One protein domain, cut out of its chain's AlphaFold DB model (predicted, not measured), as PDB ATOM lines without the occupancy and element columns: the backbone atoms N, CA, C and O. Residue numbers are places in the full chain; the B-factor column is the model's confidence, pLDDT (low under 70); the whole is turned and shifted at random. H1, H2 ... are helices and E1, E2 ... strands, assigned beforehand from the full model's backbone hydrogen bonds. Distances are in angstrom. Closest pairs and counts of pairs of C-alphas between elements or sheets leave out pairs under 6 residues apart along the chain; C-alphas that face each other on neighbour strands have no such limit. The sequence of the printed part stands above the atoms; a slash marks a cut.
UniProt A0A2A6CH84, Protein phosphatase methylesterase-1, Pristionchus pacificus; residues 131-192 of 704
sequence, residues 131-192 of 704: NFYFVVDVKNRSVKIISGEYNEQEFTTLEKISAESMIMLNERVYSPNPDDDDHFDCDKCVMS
ATOM      1  N   ASN A 131      -0.708 -41.515  11.605       75.94
ATOM      2  CA  ASN A 131       0.595 -42.122  11.322       75.94
ATOM      3  C   ASN A 131       1.105 -41.621   9.961       75.94
ATOM      4  O   ASN A 131       0.414 -41.814   8.962       75.94
ATOM      5  N   PHE A 132       2.311 -41.045   9.902       84.94
ATOM      6  CA  PHE A 132       2.927 -40.552   8.663       84.94
ATOM      7  C   PHE A 132       4.043 -41.474   8.163       84.94
ATOM      8  O   PHE A 132       4.787 -42.051   8.957       84.94
ATOM      9  N   TYR A 133       4.203 -41.582   6.844       86.75
ATOM     10  CA  TYR A 133       5.201 -42.453   6.216       86.75
ATOM     11  C   TYR A 133       5.878 -41.771   5.029       86.75
ATOM     12  O   TYR A 133       5.202 -41.220   4.157       86.75
ATOM     13  N   PHE A 134       7.207 -41.871   4.954       88.19
ATOM     14  CA  PHE A 134       7.926 -41.696   3.699       88.19
ATOM     15  C   PHE A 134       7.677 -42.916   2.832       88.19
ATOM     16  O   PHE A 134       7.936 -44.052   3.237       88.19
ATOM     17  N   VAL A 135       7.222 -42.676   1.612       90.06
ATOM     18  CA  VAL A 135       6.948 -43.727   0.639       90.06
ATOM     19  C   VAL A 135       7.499 -43.367  -0.730       90.06
ATOM     20  O   VAL A 135       7.628 -42.195  -1.090       90.06
ATOM     21  N   VAL A 136       7.786 -44.386  -1.527       91.19
ATOM     22  CA  VAL A 136       7.978 -44.253  -2.968       91.19
ATOM     23  C   VAL A 136       6.643 -44.503  -3.648       91.19
ATOM     24  O   VAL A 136       6.091 -45.593  -3.551       91.19
ATOM     25  N   ASP A 137       6.144 -43.501  -4.365       90.88
ATOM     26  CA  ASP A 137       5.045 -43.667  -5.310       90.88
ATOM     27  C   ASP A 137       5.564 -44.430  -6.533       90.88
ATOM     28  O   ASP A 137       6.332 -43.885  -7.335       90.88
ATOM     29  N   VAL A 138       5.170 -45.697  -6.656       87.38
ATOM     30  CA  VAL A 138       5.675 -46.614  -7.688       87.38
ATOM     31  C   VAL A 138       5.281 -46.128  -9.084       87.38
ATOM     32  O   VAL A 138       6.063 -46.225 -10.030       87.38
ATOM     33  N   LYS A 139       4.089 -45.536  -9.216       86.81
ATOM     34  CA  LYS A 139       3.538 -45.074 -10.494       86.81
ATOM     35  C   LYS A 139       4.202 -43.787 -10.974       86.81
ATOM     36  O   LYS A 139       4.544 -43.669 -12.148       86.81
ATOM     37  N   ASN A 140       4.369 -42.819 -10.076       88.12
ATOM     38  CA  ASN A 140       4.941 -41.509 -10.394       88.12
ATOM     39  C   ASN A 140       6.466 -41.462 -10.225       88.12
ATOM     40  O   ASN A 140       7.087 -40.469 -10.609       88.12
ATOM     41  N   ARG A 141       7.072 -42.525  -9.679       92.69
ATOM     42  CA  ARG A 141       8.515 -42.660  -9.421       92.69
ATOM     43  C   ARG A 141       9.057 -41.467  -8.636       92.69
ATOM     44  O   ARG A 141      10.051 -40.842  -9.012       92.69
ATOM     45  N   SER A 142       8.378 -41.138  -7.542       91.06
ATOM     46  CA  SER A 142       8.681 -39.986  -6.689       91.06
ATOM     47  C   SER A 142       8.525 -40.338  -5.217       91.06
ATOM     48  O   SER A 142       7.602 -41.067  -4.861       91.06
ATOM     49  N   VAL A 143       9.368 -39.765  -4.366       90.50
ATOM     50  CA  VAL A 143       9.167 -39.788  -2.917       90.50
ATOM     51  C   VAL A 143       7.910 -38.982  -2.573       90.50
ATOM     52  O   VAL A 143       7.649 -37.935  -3.171       90.50
ATOM     53  N   LYS A 144       7.123 -39.480  -1.619       89.38
ATOM     54  CA  LYS A 144       5.956 -38.818  -1.036       89.38
ATOM     55  C   LYS A 144       5.919 -39.031   0.470       89.38
ATOM     56  O   LYS A 144       6.522 -39.967   0.987       89.38
ATOM     57  N   ILE A 145       5.186 -38.155   1.144       87.38
ATOM     58  CA  ILE A 145       4.762 -38.360   2.524       87.38
ATOM     59  C   ILE A 145       3.255 -38.577   2.498       87.38
ATOM     60  O   ILE A 145       2.536 -37.802   1.863       87.38
ATOM     61  N   ILE A 146       2.797 -39.637   3.150       86.19
ATOM     62  CA  ILE A 146       1.379 -39.989   3.253       86.19
ATOM     63  C   ILE A 146       0.999 -40.211   4.715       86.19
ATOM     64  O   ILE A 146       1.869 -40.527   5.528       86.19
ATOM     65  N   SER A 147      -0.281 -40.037   5.036       85.25
ATOM     66  CA  SER A 147      -0.853 -40.316   6.353       85.25
ATOM     67  C   SER A 147      -1.905 -41.424   6.277       85.25
ATOM     68  O   SER A 147      -2.578 -41.571   5.257       85.25
ATOM     69  N   GLY A 148      -2.052 -42.190   7.360       79.94
ATOM     70  CA  GLY A 148      -3.084 -43.224   7.498       79.94
ATOM     71  C   GLY A 148      -2.776 -44.533   6.763       79.94
ATOM     72  O   GLY A 148      -1.620 -44.840   6.470       79.94
ATOM     73  N   GLU A 149      -3.814 -45.336   6.508       77.62
ATOM     74  CA  GLU A 149      -3.706 -46.581   5.737       77.62
ATOM     75  C   GLU A 149      -3.556 -46.299   4.237       77.62
ATOM     76  O   GLU A 149      -4.205 -45.413   3.679       77.62
ATOM     77  N   TYR A 150      -2.717 -47.082   3.557       79.75
ATOM     78  CA  TYR A 150      -2.463 -46.928   2.127       79.75
ATOM     79  C   TYR A 150      -2.238 -48.263   1.430       79.75
ATOM     80  O   TYR A 150      -1.938 -49.285   2.042       79.75
ATOM     81  N   ASN A 151      -2.374 -48.241   0.105       82.38
ATOM     82  CA  ASN A 151      -2.184 -49.419  -0.726       82.38
ATOM     83  C   ASN A 151      -0.689 -49.703  -0.955       82.38
ATOM     84  O   ASN A 151      -0.016 -48.967  -1.682       82.38
ATOM     85  N   GLU A 152      -0.192 -50.811  -0.410       78.06
ATOM     86  CA  GLU A 152       1.192 -51.282  -0.584       78.06
ATOM     87  C   GLU A 152       1.552 -51.643  -2.041       78.06
ATOM     88  O   GLU A 152       2.726 -51.742  -2.390       78.06
ATOM     89  N   GLN A 153       0.562 -51.822  -2.924       78.56
ATOM     90  CA  GLN A 153       0.805 -52.020  -4.361       78.56
ATOM     91  C   GLN A 153       1.111 -50.706  -5.095       78.56
ATOM     92  O   GLN A 153       1.721 -50.727  -6.163       78.56
ATOM     93  N   GLU A 154       0.670 -49.567  -4.554       84.62
ATOM     94  CA  GLU A 154       0.892 -48.236  -5.134       84.62
ATOM     95  C   GLU A 154       2.098 -47.532  -4.500       84.62
ATOM     96  O   GLU A 154       2.815 -46.784  -5.174       84.62
ATOM     97  N   PHE A 155       2.345 -47.811  -3.219       89.88
ATOM     98  CA  PHE A 155       3.376 -47.163  -2.425       89.88
ATOM     99  C   PHE A 155       4.293 -48.184  -1.762       89.88
ATOM    100  O   PHE A 155       3.839 -49.107  -1.094       89.88
ATOM    101  N   THR A 156       5.600 -47.975  -1.885       88.50
ATOM    102  CA  THR A 156       6.602 -48.738  -1.133       88.50
ATOM    103  C   THR A 156       7.107 -47.906   0.035       88.50
ATOM    104  O   THR A 156       7.668 -46.830  -0.170       88.50
ATOM    105  N   THR A 157       6.925 -48.398   1.257       89.12
ATOM    106  CA  THR A 157       7.374 -47.724   2.481       89.12
ATOM    107  C   THR A 157       8.893 -47.613   2.533       89.12
ATOM    108  O   THR A 157       9.596 -48.606   2.361       89.12
ATOM    109  N   LEU A 158       9.392 -46.407   2.798       86.25
ATOM    110  CA  LEU A 158      10.796 -46.151   3.114       86.25
ATOM    111  C   LEU A 158      10.999 -46.110   4.629       86.25
ATOM    112  O   LEU A 158      11.829 -46.844   5.154       86.25
ATOM    113  N   GLU A 159      10.228 -45.268   5.320       86.31
ATOM    114  CA  GLU A 159      10.396 -45.007   6.750       86.31
ATOM    115  C   GLU A 159       9.092 -44.472   7.365       86.31
ATOM    116  O   GLU A 159       8.333 -43.764   6.700       86.31
ATOM    117  N   LYS A 160       8.830 -44.794   8.637       84.50
ATOM    118  CA  LYS A 160       7.739 -44.192   9.417       84.50
ATOM    119  C   LYS A 160       8.214 -42.877  10.041       84.50
ATOM    120  O   LYS A 160       9.310 -42.819  10.584       84.50
ATOM    121  N   ILE A 161       7.380 -41.845   9.999       81.00
ATOM    122  CA  ILE A 161       7.704 -40.495  10.468       81.00
ATOM    123  C   ILE A 161       6.959 -40.224  11.782       81.00
ATOM    124  O   ILE A 161       5.752 -40.465  11.869       81.00
ATOM    125  N   SER A 162       7.667 -39.721  12.800       78.75
ATOM    126  CA  SER A 162       7.031 -39.256  14.041       78.75
ATOM    127  C   SER A 162       6.292 -37.932  13.829       78.75
ATOM    128  O   SER A 162       6.595 -37.179  12.898       78.75
ATOM    129  N   ALA A 163       5.344 -37.617  14.713       69.81
ATOM    130  CA  ALA A 163       4.658 -36.329  14.686       69.81
ATOM    131  C   ALA A 163       5.643 -35.154  14.851       69.81
ATOM    132  O   ALA A 163       5.528 -34.170  14.120       69.81
ATOM    133  N   GLU A 164       6.667 -35.270  15.712       68.19
ATOM    134  CA  GLU A 164       7.680 -34.209  15.850       68.19
ATOM    135  C   GLU A 164       8.513 -34.059  14.574       68.19
ATOM    136  O   GLU A 164       8.753 -32.947  14.105       68.19
ATOM    137  N   SER A 165       8.897 -35.176  13.950       69.25
ATOM    138  CA  SER A 165       9.665 -35.161  12.702       69.25
ATOM    139  C   SER A 165       8.869 -34.530  11.556       69.25
ATOM    140  O   SER A 165       9.438 -33.818  10.733       69.25
ATOM    141  N   MET A 166       7.548 -34.727  11.514       73.50
ATOM    142  CA  MET A 166       6.661 -34.062  10.552       73.50
ATOM    143  C   MET A 166       6.599 -32.548  10.744       73.50
ATOM    144  O   MET A 166       6.600 -31.808   9.756       73.50
ATOM    145  N   ILE A 167       6.567 -32.088  11.996       66.81
ATOM    146  CA  ILE A 167       6.599 -30.658  12.327       66.81
ATOM    147  C   ILE A 167       7.917 -30.048  11.838       66.81
ATOM    148  O   ILE A 167       7.892 -29.050  11.118       66.81
ATOM    149  N   MET A 168       9.046 -30.701  12.123       66.06
ATOM    150  CA  MET A 168      10.381 -30.254  11.702       66.06
ATOM    151  C   MET A 168      10.555 -30.274  10.177       66.06
ATOM    152  O   MET A 168      11.115 -29.352   9.586       66.06
ATOM    153  N   LEU A 169      10.029 -31.296   9.498       68.56
ATOM    154  CA  LEU A 169      10.115 -31.407   8.039       68.56
ATOM    155  C   LEU A 169       9.359 -30.306   7.308       68.56
ATOM    156  O   LEU A 169       9.774 -29.886   6.226       68.56
ATOM    157  N   ASN A 170       8.247 -29.861   7.885       65.06
ATOM    158  CA  ASN A 170       7.428 -28.784   7.353       65.06
ATOM    159  C   ASN A 170       7.800 -27.412   7.945       65.06
ATOM    160  O   ASN A 170       7.111 -26.431   7.652       65.06
ATOM    161  N   GLU A 171       8.864 -27.329   8.752       65.12
ATOM    162  CA  GLU A 171       9.333 -26.076   9.335       65.12
ATOM    163  C   GLU A 171       9.734 -25.118   8.211       65.12
ATOM    164  O   GLU A 171      10.608 -25.393   7.380       65.12
ATOM    165  N   ARG A 172       9.042 -23.983   8.151       66.25
ATOM    166  CA  ARG A 172       9.305 -22.937   7.166       66.25
ATOM    167  C   ARG A 172      10.266 -21.949   7.761       66.25
ATOM    168  O   ARG A 172      10.053 -21.467   8.868       66.25
ATOM    169  N   VAL A 173      11.278 -21.614   6.980       56.34
ATOM    170  CA  VAL A 173      12.264 -20.617   7.374       56.34
ATOM    171  C   VAL A 173      12.030 -19.397   6.516       56.34
ATOM    172  O   VAL A 173      11.816 -19.500   5.310       56.34
ATOM    173  N   TYR A 174      12.046 -18.237   7.150       51.66
ATOM    174  CA  TYR A 174      12.086 -16.974   6.446       51.66
ATOM    175  C   TYR A 174      13.526 -16.469   6.485       51.66
ATOM    176  O   TYR A 174      13.921 -15.831   7.457       51.66
ATOM    177  N   SER A 175      14.308 -16.772   5.448       46.28
ATOM    178  CA  SER A 175      15.603 -16.119   5.280       46.28
ATOM    179  C   SER A 175      15.411 -14.784   4.534       46.28
ATOM    180  O   SER A 175      14.815 -14.747   3.448       46.28
ATOM    181  N   PRO A 176      15.883 -13.659   5.098       40.94
ATOM    182  CA  PRO A 176      15.889 -12.365   4.423       40.94
ATOM    183  C   PRO A 176      16.953 -12.279   3.314       40.94
ATOM    184  O   PRO A 176      16.864 -11.383   2.467       40.94
ATOM    185  N   ASN A 177      17.928 -13.194   3.291       50.81
ATOM    186  CA  ASN A 177      19.039 -13.202   2.353       50.81
ATOM    187  C   ASN A 177      18.945 -14.412   1.396       50.81
ATOM    188  O   ASN A 177      19.094 -15.553   1.814       50.81
ATOM    189  N   PRO A 178      18.739 -14.196   0.082       49.81
ATOM    190  CA  PRO A 178      18.621 -15.288  -0.888       49.81
ATOM    191  C   PRO A 178      19.901 -16.125  -1.065       49.81
ATOM    192  O   PRO A 178      19.853 -17.115  -1.797       49.81
ATOM    193  N   ASP A 179      21.014 -15.698  -0.464       52.75
ATOM    194  CA  ASP A 179      22.293 -16.408  -0.452       52.75
ATOM    195  C   ASP A 179      22.507 -17.261   0.815       52.75
ATOM    196  O   ASP A 179      23.523 -17.951   0.897       52.75
ATOM    197  N   ASP A 180      21.572 -17.253   1.777       64.50
ATOM    198  CA  ASP A 180      21.639 -18.156   2.932       64.50
ATOM    199  C   ASP A 180      21.377 -19.602   2.488       64.50
ATOM    200  O   ASP A 180      20.504 -19.881   1.662       64.50
ATOM    201  N   ASP A 181      22.134 -20.539   3.049       71.12
ATOM    202  CA  ASP A 181      22.077 -21.960   2.711       71.12
ATOM    203  C   ASP A 181      21.448 -22.818   3.820       71.12
ATOM    204  O   ASP A 181      21.549 -24.040   3.807       71.12
ATOM    205  N   ASP A 182      20.773 -22.208   4.786       69.00
ATOM    206  CA  ASP A 182      20.097 -22.897   5.889       69.00
ATOM    207  C   ASP A 182      18.673 -23.373   5.535       69.00
ATOM    208  O   ASP A 182      17.973 -23.968   6.362       69.00
ATOM    209  N   HIS A 183      18.238 -23.133   4.294       69.69
ATOM    210  CA  HIS A 183      16.885 -23.409   3.828       69.69
ATOM    211  C   HIS A 183      16.823 -23.845   2.353       69.69
ATOM    212  O   HIS A 183      17.734 -23.668   1.549       69.69
ATOM    213  N   PHE A 184      15.685 -24.430   1.991       68.88
ATOM    214  CA  PHE A 184      15.360 -24.971   0.681       68.88
ATOM    215  C   PHE A 184      14.199 -24.231   0.043       68.88
ATOM    216  O   PHE A 184      13.071 -24.283   0.536       68.88
ATOM    217  N   ASP A 185      14.436 -23.667  -1.134       64.81
ATOM    218  CA  ASP A 185      13.377 -23.038  -1.911       64.81
ATOM    219  C   ASP A 185      12.641 -24.030  -2.805       64.81
ATOM    220  O   ASP A 185      13.207 -24.681  -3.688       64.81
ATOM    221  N   CYS A 186      11.327 -24.091  -2.633       65.31
ATOM    222  CA  CYS A 186      10.446 -24.809  -3.533       65.31
ATOM    223  C   CYS A 186      10.024 -23.911  -4.697       65.31
ATOM    224  O   CYS A 186       9.299 -22.943  -4.502       65.31
ATOM    225  N   ASP A 187      10.378 -24.269  -5.927       58.91
ATOM    226  CA  ASP A 187       9.940 -23.558  -7.140       58.91
ATOM    227  C   ASP A 187       8.428 -23.702  -7.444       58.91
ATOM    228  O   ASP A 187       7.868 -22.868  -8.156       58.91
ATOM    229  N   LYS A 188       7.744 -24.715  -6.888       67.25
ATOM    230  CA  LYS A 188       6.299 -24.935  -7.082       67.25
ATOM    231  C   LYS A 188       5.430 -24.069  -6.175       67.25
ATOM    232  O   LYS A 188       4.426 -23.542  -6.645       67.25
ATOM    233  N   CYS A 189       5.780 -23.926  -4.893       68.12
ATOM    234  CA  CYS A 189       5.047 -23.044  -3.969       68.12
ATOM    235  C   CYS A 189       5.742 -21.715  -3.684       68.12
ATOM    236  O   CYS A 189       5.136 -20.861  -3.051       68.12
ATOM    237  N   VAL A 190       6.973 -21.525  -4.163       66.06
ATOM    238  CA  VAL A 190       7.768 -20.302  -3.973       66.06
ATOM    239  C   VAL A 190       7.997 -19.994  -2.486       66.06
ATOM    240  O   VAL A 190       7.959 -18.843  -2.065       66.06
ATOM    241  N   MET A 191       8.193 -21.042  -1.677       65.81
ATOM    242  CA  MET A 191       8.443 -20.927  -0.234       65.81
ATOM    243  C   MET A 191       9.735 -21.634   0.156       65.81
ATOM    244  O   MET A 191      10.134 -22.594  -0.509       65.81
ATOM    245  N   SER A 192      10.323 -21.161   1.250       69.00
ATOM    246  CA  SER A 192      11.578 -21.619   1.832       69.00
ATOM    247  C   SER A 192      11.299 -22.534   3.032       69.00
ATOM    248  O   SER A 192      10.470 -22.222   3.891       69.00
TER     249      SER A 192
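AT A GLANCE: This is residues 131 to 192 of the 704 residues of the protein "Protein phosphatase methylesterase-1" of Pristionchus pacificus (UniProt A0A2A6CH84). A small, strongly twisted antiparallel sheet, E2-E1-E3, makes one end; H1 leads away from it to a long loop, residues 170 to 183, that folds back into short E4. The 62 printed residues hold E1, E2, E3, H1, E4 in chain order, a mixed class with under half of the residues in named elements. The whole is loose and elongated, 43 by 26 by 15 A, with a radius of gyration of the C-alphas of 14.4 A.

IN THESE COORDINATES: Find C-alpha 132 at (2.927, -40.552, 8.663), where E1 runs to 137. E2 spans residues 142 to 147, 16.2 A; E3 155 to 161, 15.1 A; H1 163 to 169; E4 184 to 186, ending at (10.446, -24.809, -3.533).

HOW THE PARTS SIT: Look at inner strand E1: N 135 and O 144 of E2 are 2.9 A apart, in a hairpin; N 134 and O 159 of E3, 2.8 A. In H1 every O i to N i+4 pair is within hydrogen-bond range. H1 only grazes the sheet; Phe 132 and Ala 163 have the closest C-alphas of E1 and H1, 7.6 A. E4 pairs with no named strand; its residues 185 to 186 pair antiparallel with 191 to 192.

THE WHOLE: The C-alphas farthest apart, Gln 153 and Asn 177, are 43.4 A apart. The printed part has no cut; the H1 to E4 link is long. Confidence is under 70 at 163 to 165, 167 to 180 and 182 to 192.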